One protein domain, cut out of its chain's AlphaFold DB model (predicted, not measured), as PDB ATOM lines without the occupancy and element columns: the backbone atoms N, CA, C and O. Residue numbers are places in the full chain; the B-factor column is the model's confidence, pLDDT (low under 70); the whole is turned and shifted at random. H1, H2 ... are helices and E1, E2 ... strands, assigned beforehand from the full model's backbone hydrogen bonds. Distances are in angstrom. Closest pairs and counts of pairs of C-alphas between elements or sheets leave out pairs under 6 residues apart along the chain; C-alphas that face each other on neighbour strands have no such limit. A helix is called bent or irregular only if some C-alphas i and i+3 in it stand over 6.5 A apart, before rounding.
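This is residues 302 to 506 of the 506 residues of the protein "Hypothetical protein" of Rotaria magnacalcarata (UniProt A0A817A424). This is a rod of long lengthwise helices, with H2 in the middle, H1, H3 and H5 packed round it, and H6 packed on H5. A small hairpin, E1 and E2, sits at one end by residues 337 to 345 of H2; at the other end residues 467 to 480 stick out. The 205 printed residues hold six named helices and two antiparallel strands, in the order H1 H2 H3 H4 E1 E2 H5 H6, mostly helix. It is loose, radius of gyration of the C-alphas 21.6 A, spanning 75 by 32 by 30 A.

Start with H1, residues 305 to 330, and the hub H2, residues 337 to 374: a helical hairpin, closest at C-alphas 310 and 354, 5.3 A. H2 residues 349 to 364 touch H3, residues 377 to 398, closest at C-alphas 353 and 395, 6.4 A. H2 residues 352 to 370 touch H5, residues 431 to 468, the same way at 26 degrees, closest at C-alphas 366 and 459, 5.6 A. H5 and H6, residues 477 to 505, form a helical hairpin at 13 degrees, closest at C-alphas 453 and 488, 6.5 A. H2 and H6 are apart. H4, residues 402 to 405, touches H2, closest at C-alphas 403 and 341, 5.4 A. In the hairpin E1, residues 406 to 410, and E2, residues 420 to 424, find N 409 and O 421 at 2.8 A. Every O i to N i+4 pair is within hydrogen-bond range in H1; in H2 29 of 34, H3 16 of 18, H5 31 of 34, H6 21 of 25; H4 is too short for one.

Find C-alpha 305 at (-45.517, -52.777, -26.404); H1 runs 37.6 A. H2 runs 53.9 A, with a kink of 44 degrees near residue 368, and is irregular: C-alphas 370 and 373 are 9.1 A apart. H3 runs 30.8 A and H5 54.3 A; H6 runs 42.8 A to C-alpha 505 at (-28.557, -23.545, -16.173).

The farthest C-alphas, 416 and 471, are 75.2 A apart. The printed part has no cut and no long link. Mean pLDDT of the printed part is 72.5; residues 462 to 506 are among those under 70.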
ATOM      1  N   GLY A 302     -42.773 -59.303 -20.167       61.75
ATOM      2  CA  GLY A 302     -43.722 -58.266 -20.554       61.75
ATOM      3  C   GLY A 302     -44.381 -58.464 -21.923       61.75
ATOM      4  O   GLY A 302     -44.225 -59.485 -22.601       61.75
ATOM      5  N   CYS A 303     -45.165 -57.470 -22.332       72.75
ATOM      6  CA  CYS A 303     -45.883 -57.482 -23.610       72.75
ATOM      7  C   CYS A 303     -45.091 -56.866 -24.781       72.75
ATOM      8  O   CYS A 303     -45.553 -56.938 -25.918       72.75
ATOM      9  N   GLY A 304     -43.923 -56.262 -24.518       76.25
ATOM     10  CA  GLY A 304     -43.051 -55.624 -25.519       76.25
ATOM     11  C   GLY A 304     -43.582 -54.310 -26.115       76.25
ATOM     12  O   GLY A 304     -42.842 -53.609 -26.801       76.25
ATOM     13  N   LEU A 305     -44.834 -53.937 -25.823       83.31
ATOM     14  CA  LEU A 305     -45.517 -52.777 -26.404       83.31
ATOM     15  C   LEU A 305     -44.790 -51.455 -26.109       83.31
ATOM     16  O   LEU A 305     -44.611 -50.636 -27.006       83.31
ATOM     17  N   TYR A 306     -44.312 -51.277 -24.875       85.62
ATOM     18  CA  TYR A 306     -43.572 -50.079 -24.470       85.62
ATOM     19  C   TYR A 306     -42.275 -49.881 -25.266       85.62
ATOM     20  O   TYR A 306     -41.923 -48.749 -25.572       85.62
ATOM     21  N   ILE A 307     -41.583 -50.969 -25.631       84.62
ATOM     22  CA  ILE A 307     -40.317 -50.913 -26.381       84.62
ATOM     23  C   ILE A 307     -40.575 -50.449 -27.816       84.62
ATOM     24  O   ILE A 307     -39.850 -49.598 -28.325       84.62
ATOM     25  N   ILE A 308     -41.634 -50.963 -28.447       87.62
ATOM     26  CA  ILE A 308     -42.021 -50.571 -29.808       87.62
ATOM     27  C   ILE A 308     -42.380 -49.082 -29.839       87.62
ATOM     28  O   ILE A 308     -41.850 -48.338 -30.659       87.62
ATOM     29  N   VAL A 309     -43.225 -48.623 -28.910       89.44
ATOM     30  CA  VAL A 309     -43.621 -47.207 -28.850       89.44
ATOM     31  C   VAL A 309     -42.431 -46.308 -28.501       89.44
ATOM     32  O   VAL A 309     -42.271 -45.259 -29.116       89.44
ATOM     33  N   SER A 310     -41.553 -46.733 -27.589       89.25
ATOM     34  CA  SER A 310     -40.312 -46.013 -27.262       89.25
ATOM     35  C   SER A 310     -39.400 -45.866 -28.488       89.25
ATOM     36  O   SER A 310     -38.906 -44.773 -28.764       89.25
ATOM     37  N   SER A 311     -39.251 -46.922 -29.297       90.31
ATOM     38  CA  SER A 311     -38.474 -46.882 -30.544       90.31
ATOM     39  C   SER A 311     -39.076 -45.925 -31.582       90.31
ATOM     40  O   SER A 311     -38.347 -45.135 -32.187       90.31
ATOM     41  N   ILE A 312     -40.403 -45.920 -31.743       92.44
ATOM     42  CA  ILE A 312     -41.096 -44.986 -32.646       92.44
ATOM     43  C   ILE A 312     -40.904 -43.535 -32.177       92.44
ATOM     44  O   ILE A 312     -40.529 -42.672 -32.964       92.44
ATOM     45  N   LEU A 313     -41.098 -43.246 -30.888       91.00
ATOM     46  CA  LEU A 313     -40.921 -41.885 -30.366       91.00
ATOM     47  C   LEU A 313     -39.459 -41.419 -30.442       91.00
ATOM     48  O   LEU A 313     -39.203 -40.261 -30.780       91.00
ATOM     49  N   GLY A 314     -38.502 -42.314 -30.182       90.75
ATOM     50  CA  GLY A 314     -37.072 -42.028 -30.306       90.75
ATOM     51  C   GLY A 314     -36.653 -41.729 -31.746       90.75
ATOM     52  O   GLY A 314     -35.953 -40.747 -31.992       90.75
ATOM     53  N   THR A 315     -37.130 -42.517 -32.714       92.56
ATOM     54  CA  THR A 315     -36.865 -42.270 -34.143       92.56
ATOM     55  C   THR A 315     -37.496 -40.962 -34.618       92.56
ATOM     56  O   THR A 315     -36.803 -40.160 -35.243       92.56
ATOM     57  N   CYS A 316     -38.743 -40.668 -34.237       93.38
ATOM     58  CA  CYS A 316     -39.367 -39.366 -34.498       93.38
ATOM     59  C   CYS A 316     -38.548 -38.201 -33.916       93.38
ATOM     60  O   CYS A 316     -38.352 -37.191 -34.590       93.38
ATOM     61  N   CYS A 317     -38.029 -38.338 -32.692       91.75
ATOM     62  CA  CYS A 317     -37.190 -37.314 -32.068       91.75
ATOM     63  C   CYS A 317     -35.893 -37.069 -32.854       91.75
ATOM     64  O   CYS A 317     -35.504 -35.917 -33.048       91.75
ATOM     65  N   LEU A 318     -35.237 -38.135 -33.328       91.19
ATOM     66  CA  LEU A 318     -34.031 -38.023 -34.152       91.19
ATOM     67  C   LEU A 318     -34.327 -37.342 -35.490       91.19
ATOM     68  O   LEU A 318     -33.570 -36.462 -35.887       91.19
ATOM     69  N   VAL A 319     -35.440 -37.682 -36.144       93.06
ATOM     70  CA  VAL A 319     -35.864 -37.033 -37.397       93.06
ATOM     71  C   VAL A 319     -36.136 -35.541 -37.188       93.06
ATOM     72  O   VAL A 319     -35.699 -34.715 -37.980       93.06
ATOM     73  N   ILE A 320     -36.812 -35.154 -36.104       89.56
ATOM     74  CA  ILE A 320     -37.066 -33.733 -35.810       89.56
ATOM     75  C   ILE A 320     -35.752 -32.987 -35.534       89.56
ATOM     76  O   ILE A 320     -35.580 -31.854 -35.987       89.56
ATOM     77  N   LEU A 321     -34.810 -33.619 -34.829       88.62
ATOM     78  CA  LEU A 321     -33.496 -33.041 -34.557       88.62
ATOM     79  C   LEU A 321     -32.685 -32.852 -35.844       88.62
ATOM     80  O   LEU A 321     -32.124 -31.776 -36.050       88.62
ATOM     81  N   THR A 322     -32.665 -33.845 -36.736       87.88
ATOM     82  CA  THR A 322     -31.955 -33.731 -38.019       87.88
ATOM     83  C   THR A 322     -32.590 -32.675 -38.912       87.88
ATOM     84  O   THR A 322     -31.866 -31.841 -39.455       87.88
ATOM     85  N   LEU A 323     -33.923 -32.622 -39.000       86.31
ATOM     86  CA  LEU A 323     -34.634 -31.569 -39.729       86.31
ATOM     87  C   LEU A 323     -34.312 -30.176 -39.171       86.31
ATOM     88  O   LEU A 323     -34.085 -29.248 -39.947       86.31
ATOM     89  N   LYS A 324     -34.208 -30.028 -37.841       84.50
ATOM     90  CA  LYS A 324     -33.784 -28.764 -37.223       84.50
ATOM     91  C   LYS A 324     -32.353 -28.398 -37.616       84.50
ATOM     92  O   LYS A 324     -32.125 -27.271 -38.051       84.50
ATOM     93  N   CYS A 325     -31.405 -29.329 -37.530       84.31
ATOM     94  CA  CYS A 325     -30.016 -29.088 -37.929       84.31
ATOM     95  C   CYS A 325     -29.898 -28.696 -39.411       84.31
ATOM     96  O   CYS A 325     -29.207 -27.733 -39.735       84.31
ATOM     97  N   ILE A 326     -30.622 -29.386 -40.294       83.00
ATOM     98  CA  ILE A 326     -30.687 -29.081 -41.729       83.00
ATOM     99  C   ILE A 326     -31.250 -27.671 -41.948       83.00
ATOM    100  O   ILE A 326     -30.669 -26.900 -42.708       83.00
ATOM    101  N   SER A 327     -32.327 -27.301 -41.243       77.31
ATOM    102  CA  SER A 327     -32.922 -25.962 -41.362       77.31
ATOM    103  C   SER A 327     -31.959 -24.841 -40.949       77.31
ATOM    104  O   SER A 327     -31.899 -23.819 -41.625       77.31
ATOM    105  N   ILE A 328     -31.150 -25.057 -39.903       77.44
ATOM    106  CA  ILE A 328     -30.153 -24.085 -39.428       77.44
ATOM    107  C   ILE A 328     -29.020 -23.904 -40.453       77.44
ATOM    108  O   ILE A 328     -28.539 -22.787 -40.637       77.44
ATOM    109  N   VAL A 329     -28.600 -24.983 -41.124       80.19
ATOM    110  CA  VAL A 329     -27.477 -24.965 -42.078       80.19
ATOM    111  C   VAL A 329     -27.888 -24.435 -43.458       80.19
ATOM    112  O   VAL A 329     -27.168 -23.616 -44.022       80.19
ATOM    113  N   LEU A 330     -29.016 -24.893 -44.015       75.56
ATOM    114  CA  LEU A 330     -29.414 -24.568 -45.394       75.56
ATOM    115  C   LEU A 330     -30.225 -23.274 -45.520       75.56
ATOM    116  O   LEU A 330     -30.088 -22.572 -46.519       75.56
ATOM    117  N   LEU A 331     -31.089 -22.963 -44.550       69.62
ATOM    118  CA  LEU A 331     -32.079 -21.883 -44.655       69.62
ATOM    119  C   LEU A 331     -32.219 -21.133 -43.316       69.62
ATOM    120  O   LEU A 331     -33.295 -21.148 -42.709       69.62
ATOM    121  N   PRO A 332     -31.171 -20.417 -42.856       66.31
ATOM    122  CA  PRO A 332     -31.207 -19.693 -41.581       66.31
ATOM    123  C   PRO A 332     -32.317 -18.623 -41.527       66.31
ATOM    124  O   PRO A 332     -32.837 -18.320 -40.458       66.31
ATOM    125  N   TYR A 333     -32.744 -18.117 -42.691       57.03
ATOM    126  CA  TYR A 333     -33.790 -17.100 -42.840       57.03
ATOM    127  C   TYR A 333     -35.232 -17.623 -42.675       57.03
ATOM    128  O   TYR A 333     -36.153 -16.823 -42.541       57.03
ATOM    129  N   LEU A 334     -35.450 -18.946 -42.686       58.03
ATOM    130  CA  LEU A 334     -36.789 -19.557 -42.613       58.03
ATOM    131  C   LEU A 334     -37.179 -19.990 -41.186       58.03
ATOM    132  O   LEU A 334     -38.178 -20.689 -40.988       58.03
ATOM    133  N   SER A 335     -36.386 -19.610 -40.176       64.62
ATOM    134  CA  SER A 335     -36.676 -19.887 -38.765       64.62
ATOM    135  C   SER A 335     -37.872 -19.052 -38.289       64.62
ATOM    136  O   SER A 335     -37.744 -18.000 -37.667       64.62
ATOM    137  N   ASN A 336     -39.071 -19.527 -38.619       69.62
ATOM    138  CA  ASN A 336     -40.332 -18.893 -38.260       69.62
ATOM    139  C   ASN A 336     -40.646 -19.103 -36.768       69.62
ATOM    140  O   ASN A 336     -40.354 -20.162 -36.205       69.62
ATOM    141  N   ARG A 337     -41.347 -18.145 -36.141       75.25
ATOM    142  CA  ARG A 337     -41.829 -18.237 -34.743       75.25
ATOM    143  C   ARG A 337     -42.545 -19.566 -34.451       75.25
ATOM    144  O   ARG A 337     -42.337 -20.165 -33.401       75.25
ATOM    145  N   LEU A 338     -43.322 -20.065 -35.417       74.75
ATOM    146  CA  LEU A 338     -44.023 -21.348 -35.329       74.75
ATOM    147  C   LEU A 338     -43.058 -22.548 -35.253       74.75
ATOM    148  O   LEU A 338     -43.274 -23.463 -34.466       74.75
ATOM    149  N   SER A 339     -41.961 -22.517 -36.019       79.56
ATOM    150  CA  SER A 339     -40.909 -23.541 -35.982       79.56
ATOM    151  C   SER A 339     -40.182 -23.534 -34.633       79.56
ATOM    152  O   SER A 339     -40.000 -24.588 -34.028       79.56
ATOM    153  N   CYS A 340     -39.864 -22.350 -34.092       80.31
ATOM    154  CA  CYS A 340     -39.292 -22.200 -32.747       80.31
ATOM    155  C   CYS A 340     -40.182 -22.855 -31.680       80.31
ATOM    156  O   CYS A 340     -39.696 -23.693 -30.922       80.31
ATOM    157  N   ILE A 341     -41.485 -22.565 -31.672       83.44
ATOM    158  CA  ILE A 341     -42.419 -23.114 -30.680       83.44
ATOM    159  C   ILE A 341     -42.606 -24.629 -30.866       83.44
ATOM    160  O   ILE A 341     -42.393 -25.392 -29.923       83.44
ATOM    161  N   CYS A 342     -42.976 -25.086 -32.067       84.25
ATOM    162  CA  CYS A 342     -43.312 -26.490 -32.314       84.25
ATOM    163  C   CYS A 342     -42.095 -27.414 -32.190       84.25
ATOM    164  O   CYS A 342     -42.178 -28.455 -31.539       84.25
ATOM    165  N   VAL A 343     -40.956 -27.049 -32.783       84.88
ATOM    166  CA  VAL A 343     -39.775 -27.922 -32.799       84.88
ATOM    167  C   VAL A 343     -39.170 -28.041 -31.400       84.88
ATOM    168  O   VAL A 343     -38.870 -29.149 -30.964       84.88
ATOM    169  N   GLU A 344     -39.039 -26.937 -30.656       82.25
ATOM    170  CA  GLU A 344     -38.574 -26.985 -29.259       82.25
ATOM    171  C   GLU A 344     -39.525 -27.764 -28.352       82.25
ATOM    172  O   GLU A 344     -39.078 -28.479 -27.454       82.25
ATOM    173  N   TYR A 345     -40.833 -27.642 -28.586       85.94
ATOM    174  CA  TYR A 345     -41.834 -28.392 -27.842       85.94
ATOM    175  C   TYR A 345     -41.662 -29.903 -28.030       85.94
ATOM    176  O   TYR A 345     -41.544 -30.636 -27.047       85.94
ATOM    177  N   PHE A 346     -41.584 -30.379 -29.276       87.81
ATOM    178  CA  PHE A 346     -41.408 -31.808 -29.549       87.81
ATOM    179  C   PHE A 346     -40.036 -32.330 -29.106       87.81
ATOM    180  O   PHE A 346     -39.971 -33.425 -28.547       87.81
ATOM    181  N   LEU A 347     -38.962 -31.548 -29.280       86.56
ATOM    182  CA  LEU A 347     -37.614 -31.927 -28.839       86.56
ATOM    183  C   LEU A 347     -37.482 -32.036 -27.316       86.56
ATOM    184  O   LEU A 347     -36.655 -32.814 -26.851       86.56
ATOM    185  N   LYS A 348     -38.291 -31.312 -26.533       84.31
ATOM    186  CA  LYS A 348     -38.369 -31.502 -25.075       84.31
ATOM    187  C   LYS A 348     -39.321 -32.635 -24.681       84.31
ATOM    188  O   LYS A 348     -38.983 -33.445 -23.826       84.31
ATOM    189  N   ARG A 349     -40.493 -32.730 -25.319       87.81
ATOM    190  CA  ARG A 349     -41.560 -33.683 -24.957       87.81
ATOM    191  C   ARG A 349     -41.226 -35.136 -25.305       87.81
ATOM    192  O   ARG A 349     -41.473 -36.024 -24.491       87.81
ATOM    193  N   LEU A 350     -40.696 -35.396 -26.503       90.06
ATOM    194  CA  LEU A 350     -40.446 -36.765 -26.976       90.06
ATOM    195  C   LEU A 350     -39.403 -37.509 -26.120       90.06
ATOM    196  O   LEU A 350     -39.694 -38.640 -25.730       90.06
ATOM    197  N   PRO A 351     -38.251 -36.912 -25.744       89.38
ATOM    198  CA  PRO A 351     -37.306 -37.565 -24.839       89.38
ATOM    199  C   PRO A 351     -37.913 -37.889 -23.472       89.38
ATOM    200  O   PRO A 351     -37.735 -39.000 -22.984       89.38
ATOM    201  N   THR A 352     -38.695 -36.976 -22.886       88.12
ATOM    202  CA  THR A 352     -39.353 -37.224 -21.594       88.12
ATOM    203  C   THR A 352     -40.346 -38.384 -21.682       88.12
ATOM    204  O   THR A 352     -40.395 -39.228 -20.791       88.12
ATOM    205  N   MET A 353     -41.114 -38.490 -22.771       88.75
ATOM    206  CA  MET A 353     -42.001 -39.640 -22.990       88.75
ATOM    207  C   MET A 353     -41.234 -40.958 -23.089       88.75
ATOM    208  O   MET A 353     -41.654 -41.957 -22.507       88.75
ATOM    209  N   VAL A 354     -40.108 -40.955 -23.801       89.75
ATOM    210  CA  VAL A 354     -39.220 -42.119 -23.910       89.75
ATOM    211  C   VAL A 354     -38.702 -42.536 -22.529       89.75
ATOM    212  O   VAL A 354     -38.754 -43.721 -22.199       89.75
ATOM    213  N   ASP A 355     -38.298 -41.585 -21.684       88.50
ATOM    214  CA  ASP A 355     -37.812 -41.863 -20.326       88.50
ATOM    215  C   ASP A 355     -38.895 -42.525 -19.445       88.50
ATOM    216  O   ASP A 355     -38.631 -43.518 -18.754       88.50
ATOM    217  N   TRP A 356     -40.146 -42.061 -19.524       91.25
ATOM    218  CA  TRP A 356     -41.276 -42.674 -18.807       91.25
ATOM    219  C   TRP A 356     -41.687 -44.048 -19.358       91.25
ATOM    220  O   TRP A 356     -42.061 -44.941 -18.587       91.25
ATOM    221  N   LEU A 357     -41.589 -44.274 -20.671       89.94
ATOM    222  CA  LEU A 357     -41.820 -45.599 -21.260       89.94
ATOM    223  C   LEU A 357     -40.726 -46.589 -20.842       89.94
ATOM    224  O   LEU A 357     -41.039 -47.721 -20.469       89.94
ATOM    225  N   ASN A 358     -39.464 -46.157 -20.812       85.88
ATOM    226  CA  ASN A 358     -38.348 -46.968 -20.320       85.88
ATOM    227  C   ASN A 358     -38.515 -47.304 -18.828       85.88
ATOM    228  O   ASN A 358     -38.338 -48.455 -18.422       85.88
ATOM    229  N   THR A 359     -38.970 -46.337 -18.031       88.56
ATOM    230  CA  THR A 359     -39.345 -46.539 -16.621       88.56
ATOM    231  C   THR A 359     -40.454 -47.586 -16.483       88.56
ATOM    232  O   THR A 359     -40.383 -48.480 -15.637       88.56
ATOM    233  N   SER A 360     -41.460 -47.535 -17.358       87.94
ATOM    234  CA  SER A 360     -42.564 -48.503 -17.381       87.94
ATOM    235  C   SER A 360     -42.081 -49.924 -17.705       87.94
ATOM    236  O   SER A 360     -42.536 -50.880 -17.073       87.94
ATOM    237  N   VAL A 361     -41.103 -50.074 -18.609       86.69
ATOM    238  CA  VAL A 361     -40.447 -51.365 -18.897       86.69
ATOM    239  C   VAL A 361     -39.734 -51.913 -17.661       86.69
ATOM    240  O   VAL A 361     -39.837 -53.107 -17.368       86.69
ATOM    241  N   LEU A 362     -39.022 -51.072 -16.907       83.50
ATOM    242  CA  LEU A 362     -38.344 -51.507 -15.683       83.50
ATOM    243  C   LEU A 362     -39.329 -51.942 -14.594       83.50
ATOM    244  O   LEU A 362     -39.118 -52.975 -13.958       83.50
ATOM    245  N   LEU A 363     -40.434 -51.217 -14.419       85.25
ATOM    246  CA  LEU A 363     -41.489 -51.603 -13.478       85.25
ATOM    247  C   LEU A 363     -42.174 -52.913 -13.886       85.25
ATOM    248  O   LEU A 363     -42.494 -53.742 -13.028       85.25
ATOM    249  N   GLU A 364     -42.376 -53.136 -15.185       83.75
ATOM    250  CA  GLU A 364     -42.888 -54.407 -15.705       83.75
ATOM    251  C   GLU A 364     -41.912 -55.560 -15.418       83.75
ATOM    252  O   GLU A 364     -42.340 -56.632 -14.986       83.75
ATOM    253  N   ARG A 365     -40.598 -55.325 -15.554       77.44
ATOM    254  CA  ARG A 365     -39.555 -56.301 -15.198       77.44
ATOM    255  C   ARG A 365     -39.573 -56.640 -13.711       77.44
ATOM    256  O   ARG A 365     -39.638 -57.823 -13.381       77.44
ATOM    257  N   VAL A 366     -39.613 -55.642 -12.828       81.06
ATOM    258  CA  VAL A 366     -39.722 -55.866 -11.373       81.06
ATOM    259  C   VAL A 366     -40.961 -56.710 -11.054       81.06
ATOM    260  O   VAL A 366     -40.834 -57.768 -10.433       81.06
ATOM    261  N   ARG A 367     -42.141 -56.337 -11.568       78.50
ATOM    262  CA  ARG A 367     -43.378 -57.114 -11.348       78.50
ATOM    263  C   ARG A 367     -43.298 -58.536 -11.897       78.50
ATOM    264  O   ARG A 367     -43.779 -59.464 -11.248       78.50
ATOM    265  N   SER A 368     -42.696 -58.720 -13.071       69.94
ATOM    266  CA  SER A 368     -42.523 -60.049 -13.667       69.94
ATOM    267  C   SER A 368     -41.618 -60.946 -12.815       69.94
ATOM    268  O   SER A 368     -41.907 -62.129 -12.664       69.94
ATOM    269  N   THR A 369     -40.586 -60.374 -12.180       68.00
ATOM    270  CA  THR A 369     -39.695 -61.115 -11.272       68.00
ATOM    271  C   THR A 369     -40.370 -61.467  -9.948       68.00
ATOM    272  O   THR A 369     -40.196 -62.582  -9.468       68.00
ATOM    273  N   GLN A 370     -41.207 -60.576  -9.402       68.50
ATOM    274  CA  GLN A 370     -41.980 -60.830  -8.177       68.50
ATOM    275  C   GLN A 370     -43.097 -61.862  -8.382       68.50
ATOM    276  O   GLN A 370     -43.351 -62.683  -7.508       68.50
ATOM    277  N   SER A 371     -43.757 -61.850  -9.544       62.81
ATOM    278  CA  SER A 371     -44.886 -62.752  -9.836       62.81
ATOM    279  C   SER A 371     -44.458 -64.200 -10.115       62.81
ATOM    280  O   SER A 371     -45.299 -65.103 -10.165       62.81
ATOM    281  N   GLY A 372     -43.157 -64.439 -10.315       60.41
ATOM    282  CA  GLY A 372     -42.570 -65.768 -10.468       60.41
ATOM    283  C   GLY A 372     -43.290 -66.639 -11.505       60.41
ATOM    284  O   GLY A 372     -43.281 -66.360 -12.706       60.41
ATOM    285  N   LEU A 373     -43.907 -67.734 -11.042       53.16
ATOM    286  CA  LEU A 373     -44.503 -68.745 -11.918       53.16
ATOM    287  C   LEU A 373     -45.827 -68.323 -12.590       53.16
ATOM    288  O   LEU A 373     -46.167 -68.924 -13.610       53.16
ATOM    289  N   HIS A 374     -46.513 -67.290 -12.089       58.50
ATOM    290  CA  HIS A 374     -47.881 -66.910 -12.485       58.50
ATOM    291  C   HIS A 374     -47.958 -65.698 -13.432       58.50
ATOM    292  O   HIS A 374     -48.979 -65.014 -13.502       58.50
ATOM    293  N   PHE A 375     -46.881 -65.396 -14.163       65.62
ATOM    294  CA  PHE A 375     -46.887 -64.281 -15.109       65.62
ATOM    295  C   PHE A 375     -47.816 -64.550 -16.307       65.62
ATOM    296  O   PHE A 375     -47.577 -65.461 -17.097       65.62
ATOM    297  N   ASP A 376     -48.848 -63.715 -16.457       69.06
ATOM    298  CA  ASP A 376     -49.810 -63.761 -17.561       69.06
ATOM    299  C   ASP A 376     -49.575 -62.593 -18.535       69.06
ATOM    300  O   ASP A 376     -49.794 -61.415 -18.219       69.06
ATOM    301  N   LYS A 377     -49.153 -62.938 -19.756       70.31
ATOM    302  CA  LYS A 377     -48.866 -61.982 -20.834       70.31
ATOM    303  C   LYS A 377     -50.112 -61.206 -21.279       70.31
ATOM    304  O   LYS A 377     -49.993 -60.052 -21.690       70.31
ATOM    305  N   VAL A 378     -51.308 -61.793 -21.183       78.38
ATOM    306  CA  VAL A 378     -52.571 -61.135 -21.561       78.38
ATOM    307  C   VAL A 378     -52.918 -60.043 -20.554       78.38
ATOM    308  O   VAL A 378     -53.289 -58.934 -20.949       78.38
ATOM    309  N   LYS A 379     -52.729 -60.311 -19.256       79.31
ATOM    310  CA  LYS A 379     -52.901 -59.300 -18.201       79.31
ATOM    311  C   LYS A 379     -51.871 -58.175 -18.322       79.31
ATOM    312  O   LYS A 379     -52.257 -57.010 -18.269       79.31
ATOM    313  N   SER A 380     -50.599 -58.501 -18.567       80.88
ATOM    314  CA  SER A 380     -49.549 -57.492 -18.803       80.88
ATOM    315  C   SER A 380     -49.870 -56.606 -20.018       80.88
ATOM    316  O   SER A 380     -49.793 -55.381 -19.916       80.88
ATOM    317  N   LYS A 381     -50.356 -57.186 -21.127       82.31
ATOM    318  CA  LYS A 381     -50.789 -56.417 -22.306       82.31
ATOM    319  C   LYS A 381     -51.964 -55.481 -21.999       82.31
ATOM    320  O   LYS A 381     -51.945 -54.334 -22.443       82.31
ATOM    321  N   LYS A 382     -52.968 -55.931 -21.236       85.75
ATOM    322  CA  LYS A 382     -54.100 -55.078 -20.819       85.75
ATOM    323  C   LYS A 382     -53.626 -53.887 -19.988       85.75
ATOM    324  O   LYS A 382     -54.014 -52.761 -20.281       85.75
ATOM    325  N   ILE A 383     -52.740 -54.124 -19.020       84.88
ATOM    326  CA  ILE A 383     -52.149 -53.055 -18.201       84.88
ATOM    327  C   ILE A 383     -51.383 -52.069 -19.092       84.88
ATOM    328  O   ILE A 383     -51.600 -50.865 -18.991       84.88
ATOM    329  N   ALA A 384     -50.554 -52.561 -20.015       85.94
ATOM    330  CA  ALA A 384     -49.796 -51.696 -20.915       85.94
ATOM    331  C   ALA A 384     -50.673 -50.859 -21.848       85.94
ATOM    332  O   ALA A 384     -50.374 -49.694 -22.087       85.94
ATOM    333  N   THR A 385     -51.788 -51.417 -22.316       85.81
ATOM    334  CA  THR A 385     -52.740 -50.702 -23.179       85.81
ATOM    335  C   THR A 385     -53.403 -49.526 -22.453       85.81
ATOM    336  O   THR A 385     -53.751 -48.539 -23.089       85.81
ATOM    337  N   VAL A 386     -53.537 -49.599 -21.124       88.94
ATOM    338  CA  VAL A 386     -54.091 -48.516 -20.293       88.94
ATOM    339  C   VAL A 386     -53.009 -47.516 -19.874       88.94
ATOM    340  O   VAL A 386     -53.223 -46.311 -19.948       88.94
ATOM    341  N   VAL A 387     -51.830 -47.988 -19.463       88.38
ATOM    342  CA  VAL A 387     -50.744 -47.120 -18.969       88.38
ATOM    343  C   VAL A 387     -50.133 -46.276 -20.089       88.38
ATOM    344  O   VAL A 387     -49.799 -45.115 -19.867       88.38
ATOM    345  N   LEU A 388     -50.010 -46.819 -21.301       89.12
ATOM    346  CA  LEU A 388     -49.393 -46.124 -22.432       89.12
ATOM    347  C   LEU A 388     -50.082 -44.791 -22.800       89.12
ATOM    348  O   LEU A 388     -49.384 -43.775 -22.845       89.12
ATOM    349  N   PRO A 389     -51.413 -44.727 -23.019       89.69
ATOM    350  CA  PRO A 389     -52.084 -43.454 -23.273       89.69
ATOM    351  C   PRO A 389     -52.021 -42.517 -22.063       89.69
ATOM    352  O   PRO A 389     -51.858 -41.317 -22.257       89.69
ATOM    353  N   ILE A 390     -52.067 -43.037 -20.829       89.62
ATOM    354  CA  ILE A 390     -51.933 -42.214 -19.616       89.62
ATOM    355  C   ILE A 390     -50.572 -41.515 -19.592       89.62
ATOM    356  O   ILE A 390     -50.522 -40.304 -19.416       89.62
ATOM    357  N   VAL A 391     -49.474 -42.234 -19.839       88.69
ATOM    358  CA  VAL A 391     -48.127 -41.640 -19.889       88.69
ATOM    359  C   VAL A 391     -48.038 -40.576 -20.987       88.69
ATOM    360  O   VAL A 391     -47.533 -39.482 -20.742       88.69
ATOM    361  N   ILE A 392     -48.570 -40.855 -22.181       86.75
ATOM    362  CA  ILE A 392     -48.529 -39.911 -23.310       86.75
ATOM    363  C   ILE A 392     -49.337 -38.636 -23.016       86.75
ATOM    364  O   ILE A 392     -48.910 -37.532 -23.377       86.75
ATOM    365  N   VAL A 393     -50.494 -38.777 -22.367       89.31
ATOM    366  CA  VAL A 393     -51.367 -37.655 -22.004       89.31
ATOM    367  C   VAL A 393     -50.780 -36.875 -20.831       89.31
ATOM    368  O   VAL A 393     -50.603 -35.671 -20.964       89.31
ATOM    369  N   CYS A 394     -50.405 -37.527 -19.729       86.69
ATOM    370  CA  CYS A 394     -49.843 -36.863 -18.551       86.69
ATOM    371  C   CYS A 394     -48.570 -36.084 -18.900       86.69
ATOM    372  O   CYS A 394     -48.555 -34.867 -18.746       86.69
ATOM    373  N   VAL A 395     -47.558 -36.738 -19.483       86.44
ATOM    374  CA  VAL A 395     -46.310 -36.063 -19.897       86.44
ATOM    375  C   VAL A 395     -46.593 -34.987 -20.947       86.44
ATOM    376  O   VAL A 395     -45.952 -33.939 -20.984       86.44
ATOM    377  N   GLY A 396     -47.577 -35.240 -21.809       82.19
ATOM    378  CA  GLY A 396     -47.982 -34.303 -22.837       82.19
ATOM    379  C   GLY A 396     -48.554 -33.001 -22.312       82.19
ATOM    380  O   GLY A 396     -48.151 -31.940 -22.783       82.19
ATOM    381  N   LEU A 397     -49.477 -33.098 -21.356       82.19
ATOM    382  CA  LEU A 397     -50.160 -31.965 -20.743       82.19
ATOM    383  C   LEU A 397     -49.248 -31.216 -19.764       82.19
ATOM    384  O   LEU A 397     -49.283 -29.989 -19.725       82.19
ATOM    385  N   SER A 398     -48.387 -31.929 -19.034       81.62
ATOM    386  CA  SER A 398     -47.479 -31.350 -18.035       81.62
ATOM    387  C   SER A 398     -46.467 -30.347 -18.601       81.62
ATOM    388  O   SER A 398     -45.956 -29.524 -17.850       81.62
ATOM    389  N   LEU A 399     -46.201 -30.380 -19.910       70.81
ATOM    390  CA  LEU A 399     -45.252 -29.485 -20.587       70.81
ATOM    391  C   LEU A 399     -45.928 -28.534 -21.589       70.81
ATOM    392  O   LEU A 399     -45.245 -27.844 -22.344       70.81
ATOM    393  N   LEU A 400     -47.268 -28.474 -21.627       75.12
ATOM    394  CA  LEU A 400     -47.991 -27.596 -22.560       75.12
ATOM    395  C   LEU A 400     -47.807 -26.108 -22.272       75.12
ATOM    396  O   LEU A 400     -48.082 -25.304 -23.156       75.12
ATOM    397  N   ARG A 401     -47.364 -25.722 -21.071       70.75
ATOM    398  CA  ARG A 401     -47.231 -24.306 -20.704       70.75
ATOM    399  C   ARG A 401     -45.938 -23.660 -21.219       70.75
ATOM    400  O   ARG A 401     -45.960 -22.483 -21.557       70.75
ATOM    401  N   ASP A 402     -44.867 -24.437 -21.377       72.19
ATOM    402  CA  ASP A 402     -43.585 -24.013 -21.963       72.19
ATOM    403  C   ASP A 402     -43.684 -23.339 -23.350       72.19
ATOM    404  O   ASP A 402     -43.074 -22.285 -23.533       72.19
ATOM    405  N   PRO A 403     -44.397 -23.895 -24.355       72.81
ATOM    406  CA  PRO A 403     -44.434 -23.330 -25.707       72.81
ATOM    407  C   PRO A 403     -45.104 -21.956 -25.792       72.81
ATOM    408  O   PRO A 403     -44.729 -21.165 -26.654       72.81
ATOM    409  N   PHE A 404     -46.064 -21.651 -24.912       73.56
ATOM    410  CA  PHE A 404     -46.795 -20.378 -24.953       73.56
ATOM    411  C   PHE A 404     -45.932 -19.175 -24.558       73.56
ATOM    412  O   PHE A 404     -46.197 -18.071 -25.021       73.56
ATOM    413  N   ASN A 405     -44.875 -19.392 -23.773       74.69
ATOM    414  CA  ASN A 405     -43.994 -18.329 -23.278       74.69
ATOM    415  C   ASN A 405     -42.694 -18.203 -24.096       74.69
ATOM    416  O   ASN A 405     -41.731 -17.579 -23.645       74.69
ATOM    417  N   ARG A 406     -42.615 -18.838 -25.275       78.00
ATOM    418  CA  ARG A 406     -41.426 -18.797 -26.137       78.00
ATOM    419  C   ARG A 406     -41.521 -17.703 -27.190       78.00
ATOM    420  O   ARG A 406     -42.498 -17.606 -27.935       78.00
ATOM    421  N   GLU A 407     -40.438 -16.946 -27.308       76.75
ATOM    422  CA  GLU A 407     -40.264 -15.905 -28.314       76.75
ATOM    423  C   GLU A 407     -38.956 -16.112 -29.086       76.75
ATOM    424  O   GLU A 407     -37.958 -16.606 -28.553       76.75
ATOM    425  N   SER A 408     -38.971 -15.747 -30.369       74.06
ATOM    426  CA  SER A 408     -37.777 -15.715 -31.211       74.06
ATOM    427  C   SER A 408     -37.102 -14.352 -31.073       74.06
ATOM    428  O   SER A 408     -37.671 -13.344 -31.494       74.06
ATOM    429  N   ILE A 409     -35.901 -14.322 -30.501       74.31
ATOM    430  CA  ILE A 409     -35.097 -13.107 -30.342       74.31
ATOM    431  C   ILE A 409     -34.009 -13.106 -31.416       74.31
ATOM    432  O   ILE A 409     -33.264 -14.078 -31.554       74.31
ATOM    433  N   PHE A 410     -33.912 -12.012 -32.170       67.94
ATOM    434  CA  PHE A 410     -32.823 -11.782 -33.116       67.94
ATOM    435  C   PHE A 410     -31.664 -11.108 -32.387       67.94
ATOM    436  O   PHE A 410     -31.870 -10.093 -31.721       67.94
ATOM    437  N   ASP A 411     -30.460 -11.670 -32.494       66.25
ATOM    438  CA  ASP A 411     -29.263 -11.026 -31.956       66.25
ATOM    439  C   ASP A 411     -28.660 -10.100 -33.025       66.25
ATOM    440  O   ASP A 411     -28.167 -10.586 -34.046       66.25
ATOM    441  N   PRO A 412     -28.683  -8.771 -32.827       60.66
ATOM    442  CA  PRO A 412     -28.166  -7.825 -33.809       60.66
ATOM    443  C   PRO A 412     -26.637  -7.880 -33.973       60.66
ATOM    444  O   PRO A 412     -26.120  -7.292 -34.920       60.66
ATOM    445  N   ARG A 413     -25.895  -8.561 -33.081       60.25
ATOM    446  CA  ARG A 413     -24.417  -8.631 -33.126       60.25
ATOM    447  C   ARG A 413     -23.876  -9.770 -33.994       60.25
ATOM    448  O   ARG A 413     -22.701  -9.756 -34.350       60.25
ATOM    449  N   LEU A 414     -24.707 -10.756 -34.323       60.44
ATOM    450  CA  LEU A 414     -24.356 -11.913 -35.147       60.44
ATOM    451  C   LEU A 414     -24.916 -11.697 -36.562       60.44
ATOM    452  O   LEU A 414     -26.062 -12.041 -36.818       60.44
ATOM    453  N   ASN A 415     -24.112 -11.096 -37.452       50.47
ATOM    454  CA  ASN A 415     -24.358 -10.884 -38.893       50.47
ATOM    455  C   ASN A 415     -25.836 -10.669 -39.305       50.47
ATOM    456  O   ASN A 415     -26.551 -11.637 -39.565       50.47
ATOM    457  N   GLU A 416     -26.264  -9.408 -39.453       53.94
ATOM    458  CA  GLU A 416     -27.478  -8.997 -40.199       53.94
ATOM    459  C   GLU A 416     -28.768  -9.800 -39.900       53.94
ATOM    460  O   GLU A 416     -29.555 -10.087 -40.798       53.94
ATOM    461  N   GLY A 417     -29.010 -10.205 -38.647       55.69
ATOM    462  CA  GLY A 417     -30.251 -10.904 -38.277       55.69
ATOM    463  C   GLY A 417     -30.364 -12.339 -38.811       55.69
ATOM    464  O   GLY A 417     -31.457 -12.905 -38.832       55.69
ATOM    465  N   ARG A 418     -29.245 -12.954 -39.219       56.28
ATOM    466  CA  ARG A 418     -29.219 -14.306 -39.797       56.28
ATOM    467  C   ARG A 418     -29.624 -15.395 -38.798       56.28
ATOM    468  O   ARG A 418     -30.145 -16.420 -39.224       56.28
ATOM    469  N   TRP A 419     -29.373 -15.221 -37.497       60.19
ATOM    470  CA  TRP A 419     -29.619 -16.244 -36.470       60.19
ATOM    471  C   TRP A 419     -30.636 -15.763 -35.423       60.19
ATOM    472  O   TRP A 419     -30.479 -14.698 -34.827       60.19
ATOM    473  N   SER A 420     -31.674 -16.571 -35.180       66.75
ATOM    474  CA  SER A 420     -32.714 -16.316 -34.172       66.75
ATOM    475  C   SER A 420     -32.618 -17.317 -33.017       66.75
ATOM    476  O   SER A 420     -32.651 -18.529 -33.253       66.75
ATOM    477  N   TRP A 421     -32.584 -16.838 -31.775       73.06
ATOM    478  CA  TRP A 421     -32.640 -17.679 -30.577       73.06
ATOM    479  C   TRP A 421     -34.086 -17.886 -30.129       73.06
ATOM    480  O   TRP A 421     -34.871 -16.944 -30.096       73.06
ATOM    481  N   CYS A 422     -34.442 -19.114 -29.753       78.19
ATOM    482  CA  CYS A 422     -35.768 -19.439 -29.225       78.19
ATOM    483  C   CYS A 422     -35.709 -19.476 -27.692       78.19
ATOM    484  O   CYS A 422     -35.369 -20.507 -27.103       78.19
ATOM    485  N   VAL A 423     -36.008 -18.349 -27.048       77.31
ATOM    486  CA  VAL A 423     -35.845 -18.163 -25.597       77.31
ATOM    487  C   VAL A 423     -37.214 -18.131 -24.922       77.31
ATOM    488  O   VAL A 423     -38.205 -17.708 -25.513       77.31
ATOM    489  N   ILE A 424     -37.287 -18.628 -23.687       75.94
ATOM    490  CA  ILE A 424     -38.491 -18.521 -22.860       75.94
ATOM    491  C   ILE A 424     -38.433 -17.175 -22.138       75.94
ATOM    492  O   ILE A 424     -37.452 -16.900 -21.445       75.94
ATOM    493  N   ARG A 425     -39.460 -16.339 -22.298       73.75
ATOM    494  CA  ARG A 425     -39.542 -15.034 -21.640       73.75
ATOM    495  C   ARG A 425     -40.714 -15.038 -20.670       73.75
ATOM    496  O   ARG A 425     -41.855 -15.239 -21.069       73.75
ATOM    497  N   PHE A 426     -40.414 -14.836 -19.394       69.12
ATOM    498  CA  PHE A 426     -41.429 -14.694 -18.357       69.12
ATOM    499  C   PHE A 426     -41.664 -13.212 -18.083       69.12
ATOM    500  O   PHE A 426     -40.717 -12.438 -17.931       69.12
ATOM    501  N   GLU A 427     -42.930 -12.816 -18.041       69.44
ATOM    502  CA  GLU A 427     -43.334 -11.500 -17.558       69.44
ATOM    503  C   GLU A 427     -43.110 -11.442 -16.036       69.44
ATOM    504  O   GLU A 427     -43.352 -12.434 -15.342       69.44
ATOM    505  N   LYS A 428     -42.588 -10.314 -15.530       62.56
ATOM    506  CA  LYS A 428     -42.041 -10.168 -14.162       62.56
ATOM    507  C   LYS A 428     -43.004 -10.572 -13.032       62.56
ATOM    508  O   LYS A 428     -42.525 -10.930 -11.961       62.56
ATOM    509  N   ASP A 429     -44.311 -10.578 -13.280       62.78
ATOM    510  CA  ASP A 429     -45.344 -10.836 -12.268       62.78
ATOM    511  C   ASP A 429     -45.752 -12.320 -12.148       62.78
ATOM    512  O   ASP A 429     -46.462 -12.699 -11.221       62.78
ATOM    513  N   ASN A 430     -45.268 -13.203 -13.031       70.19
ATOM    514  CA  ASN A 430     -45.683 -14.614 -13.090       70.19
ATOM    515  C   ASN A 430     -44.681 -15.586 -12.429       70.19
ATOM    516  O   ASN A 430     -44.377 -16.656 -12.969       70.19
ATOM    517  N   VAL A 431     -44.169 -15.236 -11.244       75.56
ATOM    518  CA  VAL A 431     -43.180 -16.048 -10.500       75.56
ATOM    519  C   VAL A 431     -43.747 -17.413 -10.081       75.56
ATOM    520  O   VAL A 431     -43.050 -18.425 -10.158       75.56
ATOM    521  N   GLU A 432     -45.028 -17.487  -9.707       78.69
ATOM    522  CA  GLU A 432     -45.683 -18.756  -9.347       78.69
ATOM    523  C   GLU A 432     -45.733 -19.737 -10.524       78.69
ATOM    524  O   GLU A 432     -45.454 -20.928 -10.371       78.69
ATOM    525  N   LEU A 433     -46.028 -19.230 -11.723       74.12
ATOM    526  CA  LEU A 433     -46.080 -20.027 -12.945       74.12
ATOM    527  C   LEU A 433     -44.696 -20.582 -13.305       74.12
ATOM    528  O   LEU A 433     -44.574 -21.751 -13.676       74.12
ATOM    529  N   TYR A 434     -43.660 -19.754 -13.170       77.06
ATOM    530  CA  TYR A 434     -42.269 -20.155 -13.371       77.06
ATOM    531  C   TYR A 434     -41.852 -21.271 -12.404       77.06
ATOM    532  O   TYR A 434     -41.297 -22.291 -12.827       77.06
ATOM    533  N   ASN A 435     -42.187 -21.126 -11.119       81.50
ATOM    534  CA  ASN A 435     -41.904 -22.137 -10.103       81.50
ATOM    535  C   ASN A 435     -42.618 -23.463 -10.412       81.50
ATOM    536  O   ASN A 435     -41.991 -24.521 -10.366       81.50
ATOM    537  N   MET A 436     -43.897 -23.423 -10.805       82.06
ATOM    538  CA  MET A 436     -44.666 -24.626 -11.155       82.06
ATOM    539  C   MET A 436     -44.094 -25.369 -12.369       82.06
ATOM    540  O   MET A 436     -43.989 -26.600 -12.345       82.06
ATOM    541  N   ILE A 437     -43.685 -24.646 -13.415       77.94
ATOM    542  CA  ILE A 437     -43.034 -25.229 -14.601       77.94
ATOM    543  C   ILE A 437     -41.708 -25.895 -14.213       77.94
ATOM    544  O   ILE A 437     -41.452 -27.044 -14.582       77.94
ATOM    545  N   THR A 438     -40.895 -25.203 -13.414       78.75
ATOM    546  CA  THR A 438     -39.573 -25.680 -12.986       78.75
ATOM    547  C   THR A 438     -39.686 -26.943 -12.132       78.75
ATOM    548  O   THR A 438     -39.012 -27.937 -12.408       78.75
ATOM    549  N   ILE A 439     -40.602 -26.958 -11.157       83.62
ATOM    550  CA  ILE A 439     -40.876 -28.129 -10.310       83.62
ATOM    551  C   ILE A 439     -41.386 -29.299 -11.156       83.62
ATOM    552  O   ILE A 439     -40.915 -30.426 -11.006       83.62
ATOM    553  N   THR A 440     -42.311 -29.050 -12.086       83.31
ATOM    554  CA  THR A 440     -42.860 -30.102 -12.953       83.31
ATOM    555  C   THR A 440     -41.773 -30.724 -13.829       83.31
ATOM    556  O   THR A 440     -41.693 -31.952 -13.922       83.31
ATOM    557  N   SER A 441     -40.900 -29.906 -14.424       79.44
ATOM    558  CA  SER A 441     -39.748 -30.379 -15.202       79.44
ATOM    559  C   SER A 441     -38.770 -31.182 -14.339       79.44
ATOM    560  O   SER A 441     -38.309 -32.248 -14.753       79.44
ATOM    561  N   LEU A 442     -38.496 -30.718 -13.116       84.88
ATOM    562  CA  LEU A 442     -37.634 -31.419 -12.166       84.88
ATOM    563  C   LEU A 442     -38.203 -32.800 -11.810       84.88
ATOM    564  O   LEU A 442     -37.468 -33.786 -11.826       84.88
ATOM    565  N   LEU A 443     -39.507 -32.910 -11.543       87.75
ATOM    566  CA  LEU A 443     -40.164 -34.187 -11.227       87.75
ATOM    567  C   LEU A 443     -40.120 -35.173 -12.399       87.75
ATOM    568  O   LEU A 443     -39.792 -36.345 -12.209       87.75
ATOM    569  N   HIS A 444     -40.394 -34.704 -13.620       86.12
ATOM    570  CA  HIS A 444     -40.357 -35.545 -14.823       86.12
ATOM    571  C   HIS A 444     -38.965 -36.087 -15.137       86.12
ATOM    572  O   HIS A 444     -38.856 -37.091 -15.833       86.12
ATOM    573  N   TYR A 445     -37.922 -35.439 -14.630       84.19
ATOM    574  CA  TYR A 445     -36.548 -35.868 -14.805       84.19
ATOM    575  C   TYR A 445     -36.056 -36.748 -13.642       84.19
ATOM    576  O   TYR A 445     -35.491 -37.823 -13.849       84.19
ATOM    577  N   THR A 446     -36.327 -36.332 -12.404       85.50
ATOM    578  CA  THR A 446     -35.864 -37.014 -11.184       85.50
ATOM    579  C   THR A 446     -36.567 -38.345 -10.935       85.50
ATOM    580  O   THR A 446     -35.900 -39.312 -10.565       85.50
ATOM    581  N   ILE A 447     -37.881 -38.447 -11.167       89.31
ATOM    582  CA  ILE A 447     -38.633 -39.683 -10.889       89.31
ATOM    583  C   ILE A 447     -38.172 -40.841 -11.797       89.31
ATOM    584  O   ILE A 447     -37.795 -41.888 -11.256       89.31
ATOM    585  N   PRO A 448     -38.116 -40.695 -13.139       88.88
ATOM    586  CA  PRO A 448     -37.551 -41.728 -14.010       88.88
ATOM    587  C   PRO A 448     -36.107 -42.087 -13.655       88.88
ATOM    588  O   PRO A 448     -35.748 -43.262 -13.650       88.88
ATOM    589  N   PHE A 449     -35.281 -41.095 -13.308       85.06
ATOM    590  CA  PHE A 449     -33.889 -41.316 -12.916       85.06
ATOM    591  C   PHE A 449     -33.767 -42.195 -11.662       85.06
ATOM    592  O   PHE A 449     -33.037 -43.187 -11.674       85.06
ATOM    593  N   ILE A 450     -34.531 -41.895 -10.607       87.19
ATOM    594  CA  ILE A 450     -34.541 -42.684  -9.368       87.19
ATOM    595  C   ILE A 450     -35.008 -44.120  -9.646       87.19
ATOM    596  O   ILE A 450     -34.385 -45.078  -9.182       87.19
ATOM    597  N   ILE A 451     -36.066 -44.303 -10.444       87.19
ATOM    598  CA  ILE A 451     -36.571 -45.645 -10.774       87.19
ATOM    599  C   ILE A 451     -35.558 -46.431 -11.621       87.19
ATOM    600  O   ILE A 451     -35.375 -47.627 -11.384       87.19
ATOM    601  N   ASN A 452     -34.854 -45.775 -12.547       81.94
ATOM    602  CA  ASN A 452     -33.788 -46.391 -13.344       81.94
ATOM    603  C   ASN A 452     -32.625 -46.922 -12.484       81.94
ATOM    604  O   ASN A 452     -31.967 -47.878 -12.892       81.94
ATOM    605  N   ILE A 453     -32.399 -46.361 -11.290       81.62
ATOM    606  CA  ILE A 453     -31.403 -46.850 -10.322       81.62
ATOM    607  C   ILE A 453     -31.981 -47.972  -9.448       81.62
ATOM    608  O   ILE A 453     -31.352 -49.017  -9.279       81.62
ATOM    609  N   ILE A 454     -33.184 -47.783  -8.897       85.38
ATOM    610  CA  ILE A 454     -33.761 -48.703  -7.902       85.38
ATOM    611  C   ILE A 454     -34.262 -50.006  -8.542       85.38
ATOM    612  O   ILE A 454     -34.087 -51.084  -7.970       85.38
ATOM    613  N   ALA A 455     -34.887 -49.947  -9.721       83.94
ATOM    614  CA  ALA A 455     -35.535 -51.115 -10.321       83.94
ATOM    615  C   ALA A 455     -34.559 -52.262 -10.669       83.94
ATOM    616  O   ALA A 455     -34.873 -53.410 -10.340       83.94
ATOM    617  N   PRO A 456     -33.367 -52.017 -11.253       79.06
ATOM    618  CA  PRO A 456     -32.366 -53.066 -11.466       79.06
ATOM    619  C   PRO A 456     -31.882 -53.704 -10.159       79.06
ATOM    620  O   PRO A 456     -31.771 -54.926 -10.082       79.06
ATOM    621  N   VAL A 457     -31.655 -52.899  -9.114       80.94
ATOM    622  CA  VAL A 457     -31.255 -53.396  -7.786       80.94
ATOM    623  C   VAL A 457     -32.351 -54.279  -7.192       80.94
ATOM    624  O   VAL A 457     -32.063 -55.377  -6.720       80.94
ATOM    625  N   SER A 458     -33.617 -53.862  -7.284       78.62
ATOM    626  CA  SER A 458     -34.762 -54.659  -6.824       78.62
ATOM    627  C   SER A 458     -34.866 -56.003  -7.553       78.62
ATOM    628  O   SER A 458     -35.092 -57.032  -6.915       78.62
ATOM    629  N   VAL A 459     -34.638 -56.031  -8.871       75.50
ATOM    630  CA  VAL A 459     -34.585 -57.284  -9.643       75.50
ATOM    631  C   VAL A 459     -33.448 -58.183  -9.153       75.50
ATOM    632  O   VAL A 459     -33.683 -59.368  -8.914       75.50
ATOM    633  N   LEU A 460     -32.242 -57.640  -8.962       71.31
ATOM    634  CA  LEU A 460     -31.085 -58.405  -8.482       71.31
ATOM    635  C   LEU A 460     -31.327 -59.006  -7.091       71.31
ATOM    636  O   LEU A 460     -31.028 -60.182  -6.883       71.31
ATOM    637  N   VAL A 461     -31.910 -58.235  -6.170       76.19
ATOM    638  CA  VAL A 461     -32.253 -58.698  -4.814       76.19
ATOM    639  C   VAL A 461     -33.350 -59.764  -4.846       76.19
ATOM    640  O   VAL A 461     -33.240 -60.780  -4.169       76.19
ATOM    641  N   ASN A 462     -34.388 -59.599  -5.670       66.06
ATOM    642  CA  ASN A 462     -35.436 -60.619  -5.794       66.06
ATOM    643  C   ASN A 462     -34.878 -61.923  -6.375       66.06
ATOM    644  O   ASN A 462     -35.203 -63.012  -5.903       66.06
ATOM    645  N   VAL A 463     -33.995 -61.825  -7.371       64.94
ATOM    646  CA  VAL A 463     -33.314 -62.985  -7.953       64.94
ATOM    647  C   VAL A 463     -32.391 -63.652  -6.929       64.94
ATOM    648  O   VAL A 463     -32.358 -64.881  -6.868       64.94
ATOM    649  N   SER A 464     -31.666 -62.888  -6.106       62.66
ATOM    650  CA  SER A 464     -30.799 -63.448  -5.062       62.66
ATOM    651  C   SER A 464     -31.593 -64.078  -3.914       62.66
ATOM    652  O   SER A 464     -31.197 -65.132  -3.428       62.66
ATOM    653  N   HIS A 465     -32.747 -63.524  -3.537       61.72
ATOM    654  CA  HIS A 465     -33.627 -64.093  -2.510       61.72
ATOM    655  C   HIS A 465     -34.299 -65.400  -2.971       61.72
ATOM    656  O   HIS A 465     -34.440 -66.351  -2.199       61.72
ATOM    657  N   ILE A 466     -34.668 -65.494  -4.254       56.16
ATOM    658  CA  ILE A 466     -35.135 -66.753  -4.868       56.16
ATOM    659  C   ILE A 466     -34.012 -67.807  -4.885       56.16
ATOM    660  O   ILE A 466     -34.283 -69.004  -4.781       56.16
ATOM    661  N   LYS A 467     -32.748 -67.376  -4.998       52.69
ATOM    662  CA  LYS A 467     -31.567 -68.252  -4.924       52.69
ATOM    663  C   LYS A 467     -31.202 -68.635  -3.487       52.69
ATOM    664  O   LYS A 467     -30.806 -69.769  -3.267       52.69
ATOM    665  N   SER A 468     -31.361 -67.760  -2.491       46.69
ATOM    666  CA  SER A 468     -31.025 -68.088  -1.093       46.69
ATOM    667  C   SER A 468     -31.980 -69.120  -0.482       46.69
ATOM    668  O   SER A 468     -31.556 -69.950   0.315       46.69
ATOM    669  N   THR A 469     -33.242 -69.142  -0.919       48.34
ATOM    670  CA  THR A 469     -34.220 -70.179  -0.544       48.34
ATOM    671  C   THR A 469     -33.997 -71.521  -1.260       48.34
ATOM    672  O   THR A 469     -34.643 -72.511  -0.917       48.34
ATOM    673  N   LYS A 470     -33.066 -71.597  -2.225       43.03
ATOM    674  CA  LYS A 470     -32.667 -72.818  -2.946       43.03
ATOM    675  C   LYS A 470     -31.139 -72.911  -3.020       43.03
ATOM    676  O   LYS A 470     -30.514 -72.483  -3.984       43.03
ATOM    677  N   SER A 471     -30.531 -73.479  -1.985       32.88
ATOM    678  CA  SER A 471     -29.081 -73.623  -1.848       32.88
ATOM    679  C   SER A 471     -28.436 -74.459  -2.975       32.88
ATOM    680  O   SER A 471     -28.610 -75.674  -3.003       32.88
ATOM    681  N   LEU A 472     -27.707 -73.825  -3.904       36.34
ATOM    682  CA  LEU A 472     -26.252 -73.957  -4.163       36.34
ATOM    683  C   LEU A 472     -25.892 -73.462  -5.584       36.34
ATOM    684  O   LEU A 472     -26.553 -73.781  -6.567       36.34
ATOM    685  N   GLN A 473     -24.806 -72.692  -5.667       40.03
ATOM    686  CA  GLN A 473     -24.221 -72.089  -6.872       40.03
ATOM    687  C   GLN A 473     -23.574 -73.102  -7.833       40.03
ATOM    688  O   GLN A 473     -22.926 -74.040  -7.373       40.03
ATOM    689  N   SER A 474     -23.530 -72.774  -9.137       26.95
ATOM    690  CA  SER A 474     -22.269 -72.869  -9.898       26.95
ATOM    691  C   SER A 474     -22.171 -71.886 -11.093       26.95
ATOM    692  O   SER A 474     -22.961 -71.896 -12.028       26.95
ATOM    693  N   SER A 475     -21.174 -71.000 -11.003       28.31
ATOM    694  CA  SER A 475     -20.234 -70.486 -12.023       28.31
ATOM    695  C   SER A 475     -20.640 -69.923 -13.411       28.31
ATOM    696  O   SER A 475     -19.729 -69.440 -14.087       28.31
ATOM    697  N   SER A 476     -21.903 -69.869 -13.851       33.09
ATOM    698  CA  SER A 476     -22.275 -69.201 -15.134       33.09
ATOM    699  C   SER A 476     -22.851 -67.778 -14.966       33.09
ATOM    700  O   SER A 476     -23.425 -67.180 -15.870       33.09
ATOM    701  N   GLU A 477     -22.702 -67.179 -13.782       40.62
ATOM    702  CA  GLU A 477     -23.366 -65.906 -13.453       40.62
ATOM    703  C   GLU A 477     -22.596 -64.642 -13.847       40.62
ATOM    704  O   GLU A 477     -23.165 -63.550 -13.803       40.62
ATOM    705  N   ARG A 478     -21.318 -64.731 -14.244       29.11
ATOM    706  CA  ARG A 478     -20.526 -63.518 -14.533       29.11
ATOM    707  C   ARG A 478     -20.951 -62.814 -15.823       29.11
ATOM    708  O   ARG A 478     -20.916 -61.590 -15.872       29.11
ATOM    709  N   THR A 479     -21.410 -63.542 -16.838       31.16
ATOM    710  CA  THR A 479     -21.734 -62.956 -18.150       31.16
ATOM    711  C   THR A 479     -23.112 -62.284 -18.163       31.16
ATOM    712  O   THR A 479     -23.252 -61.191 -18.707       31.16
ATOM    713  N   ILE A 480     -24.115 -62.867 -17.492       40.44
ATOM    714  CA  ILE A 480     -25.472 -62.290 -17.408       40.44
ATOM    715  C   ILE A 480     -25.515 -61.115 -16.422       40.44
ATOM    716  O   ILE A 480     -26.146 -60.099 -16.723       40.44
ATOM    717  N   ASN A 481     -24.786 -61.193 -15.299       34.62
ATOM    718  CA  ASN A 481     -24.683 -60.056 -14.382       34.62
ATOM    719  C   ASN A 481     -23.988 -58.863 -15.041       34.62
ATOM    720  O   ASN A 481     -24.465 -57.750 -14.844       34.62
ATOM    721  N   CYS A 482     -22.945 -59.057 -15.862       34.44
ATOM    722  CA  CYS A 482     -22.320 -57.954 -16.603       34.44
ATOM    723  C   CYS A 482     -23.312 -57.279 -17.562       34.44
ATOM    724  O   CYS A 482     -23.466 -56.065 -17.510       34.44
ATOM    725  N   VAL A 483     -24.063 -58.026 -18.377       40.91
ATOM    726  CA  VAL A 483     -25.016 -57.412 -19.328       40.91
ATOM    727  C   VAL A 483     -26.192 -56.722 -18.612       40.91
ATOM    728  O   VAL A 483     -26.641 -55.660 -19.050       40.91
ATOM    729  N   GLN A 484     -26.662 -57.254 -17.475       42.56
ATOM    730  CA  GLN A 484     -27.724 -56.626 -16.674       42.56
ATOM    731  C   GLN A 484     -27.252 -55.431 -15.822       42.56
ATOM    732  O   GLN A 484     -28.072 -54.558 -15.546       42.56
ATOM    733  N   THR A 485     -25.970 -55.344 -15.441       42.59
ATOM    734  CA  THR A 485     -25.394 -54.180 -14.723       42.59
ATOM    735  C   THR A 485     -24.849 -53.092 -15.649       42.59
ATOM    736  O   THR A 485     -24.844 -51.925 -15.261       42.59
ATOM    737  N   ILE A 486     -24.483 -53.421 -16.893       51.28
ATOM    738  CA  ILE A 486     -24.082 -52.425 -17.900       51.28
ATOM    739  C   ILE A 486     -25.261 -51.510 -18.267       51.28
ATOM    740  O   ILE A 486     -25.076 -50.303 -18.386       51.28
ATOM    741  N   SER A 487     -26.485 -52.037 -18.388       57.00
ATOM    742  CA  SER A 487     -27.655 -51.228 -18.777       57.00
ATOM    743  C   SER A 487     -27.982 -50.079 -17.791       57.00
ATOM    744  O   SER A 487     -28.169 -48.960 -18.267       57.00
ATOM    745  N   PRO A 488     -27.990 -50.274 -16.456       52.88
ATOM    746  CA  PRO A 488     -28.144 -49.193 -15.477       52.88
ATOM    747  C   PRO A 488     -26.979 -48.197 -15.471       52.88
ATOM    748  O   PRO A 488     -27.210 -46.996 -15.407       52.88
ATOM    749  N   ILE A 489     -25.732 -48.674 -15.575       57.78
ATOM    750  CA  ILE A 489     -24.536 -47.813 -15.566       57.78
ATOM    751  C   ILE A 489     -24.521 -46.906 -16.801       57.78
ATOM    752  O   ILE A 489     -24.277 -45.709 -16.684       57.78
ATOM    753  N   VAL A 490     -24.852 -47.448 -17.972       61.50
ATOM    754  CA  VAL A 490     -24.966 -46.682 -19.219       61.50
ATOM    755  C   VAL A 490     -26.106 -45.659 -19.138       61.50
ATOM    756  O   VAL A 490     -25.921 -44.515 -19.545       61.50
ATOM    757  N   LEU A 491     -27.255 -46.013 -18.545       58.22
ATOM    758  CA  LEU A 491     -28.357 -45.068 -18.307       58.22
ATOM    759  C   LEU A 491     -27.966 -43.939 -17.341       58.22
ATOM    760  O   LEU A 491     -28.324 -42.789 -17.585       58.22
ATOM    761  N   ILE A 492     -27.196 -44.234 -16.290       61.94
ATOM    762  CA  ILE A 492     -26.664 -43.223 -15.363       61.94
ATOM    763  C   ILE A 492     -25.670 -42.307 -16.090       61.94
ATOM    764  O   ILE A 492     -25.787 -41.090 -15.982       61.94
ATOM    765  N   ILE A 493     -24.745 -42.860 -16.882       64.88
ATOM    766  CA  ILE A 493     -23.766 -42.083 -17.660       64.88
ATOM    767  C   ILE A 493     -24.457 -41.156 -18.671       64.88
ATOM    768  O   ILE A 493     -24.036 -40.014 -18.825       64.88
ATOM    769  N   PHE A 494     -25.533 -41.600 -19.331       60.28
ATOM    770  CA  PHE A 494     -26.289 -40.756 -20.266       60.28
ATOM    771  C   PHE A 494     -27.225 -39.750 -19.578       60.28
ATOM    772  O   PHE A 494     -27.518 -38.702 -20.159       60.28
ATOM    773  N   ALA A 495     -27.681 -40.026 -18.353       60.41
ATOM    774  CA  ALA A 495     -28.515 -39.105 -17.583       60.41
ATOM    775  C   ALA A 495     -27.686 -38.021 -16.869       60.41
ATOM    776  O   ALA A 495     -28.084 -36.861 -16.853       60.41
ATOM    777  N   LEU A 496     -26.503 -38.341 -16.337       66.19
ATOM    778  CA  LEU A 496     -25.670 -37.397 -15.575       66.19
ATOM    779  C   LEU A 496     -25.432 -36.044 -16.280       66.19
ATOM    780  O   LEU A 496     -25.645 -35.020 -15.631       66.19
ATOM    781  N   PRO A 497     -25.103 -35.980 -17.587       69.81
ATOM    782  CA  PRO A 497     -24.963 -34.711 -18.295       69.81
ATOM    783  C   PRO A 497     -26.241 -33.871 -18.261       69.81
ATOM    784  O   PRO A 497     -26.171 -32.671 -18.025       69.81
ATOM    785  N   ARG A 498     -27.422 -34.480 -18.437       63.16
ATOM    786  CA  ARG A 498     -28.708 -33.761 -18.407       63.16
ATOM    787  C   ARG A 498     -29.024 -33.215 -17.012       63.16
ATOM    788  O   ARG A 498     -29.547 -32.111 -16.917       63.16
ATOM    789  N   LEU A 499     -28.663 -33.950 -15.952       61.34
ATOM    790  CA  LEU A 499     -28.830 -33.511 -14.558       61.34
ATOM    791  C   LEU A 499     -27.917 -32.321 -14.251       61.34
ATOM    792  O   LEU A 499     -28.366 -31.330 -13.689       61.34
ATOM    793  N   ILE A 500     -26.654 -32.409 -14.679       62.00
ATOM    794  CA  ILE A 500     -25.646 -31.362 -14.487       62.00
ATOM    795  C   ILE A 500     -26.025 -30.106 -15.275       62.00
ATOM    796  O   ILE A 500     -26.027 -29.021 -14.708       62.00
ATOM    797  N   PHE A 501     -26.418 -30.230 -16.547       57.28
ATOM    798  CA  PHE A 501     -26.886 -29.081 -17.325       57.28
ATOM    799  C   PHE A 501     -28.136 -28.446 -16.710       57.28
ATOM    800  O   PHE A 501     -28.213 -27.226 -16.664       57.28
ATOM    801  N   PHE A 502     -29.086 -29.231 -16.192       54.19
ATOM    802  CA  PHE A 502     -30.282 -28.684 -15.545       54.19
ATOM    803  C   PHE A 502     -29.965 -27.962 -14.223       54.19
ATOM    804  O   PHE A 502     -30.519 -26.897 -13.985       54.19
ATOM    805  N   CYS A 503     -29.052 -28.495 -13.402       50.25
ATOM    806  CA  CYS A 503     -28.592 -27.860 -12.159       50.25
ATOM    807  C   CYS A 503     -27.587 -26.710 -12.358       50.25
ATOM    808  O   CYS A 503     -27.297 -26.015 -11.393       50.25
ATOM    809  N   CYS A 504     -26.999 -26.548 -13.550       42.66
ATOM    810  CA  CYS A 504     -26.081 -25.445 -13.858       42.66
ATOM    811  C   CYS A 504     -26.721 -24.317 -14.685       42.66
ATOM    812  O   CYS A 504     -26.172 -23.219 -14.705       42.66
ATOM    813  N   LEU A 505     -27.822 -24.572 -15.409       40.22
ATOM    814  CA  LEU A 505     -28.557 -23.545 -16.173       40.22
ATOM    815  C   LEU A 505     -29.657 -22.833 -15.368       40.22
ATOM    816  O   LEU A 505     -30.190 -21.836 -15.852       40.22
ATOM    817  N   TYR A 506     -29.979 -23.336 -14.179       38.22
ATOM    818  CA  TYR A 506     -30.873 -22.736 -13.188       38.22
ATOM    819  C   TYR A 506     -30.138 -22.647 -11.859       38.22
ATOM    820  O   TYR A 506     -30.444 -21.701 -11.099       38.22
TER     821      TYR A 506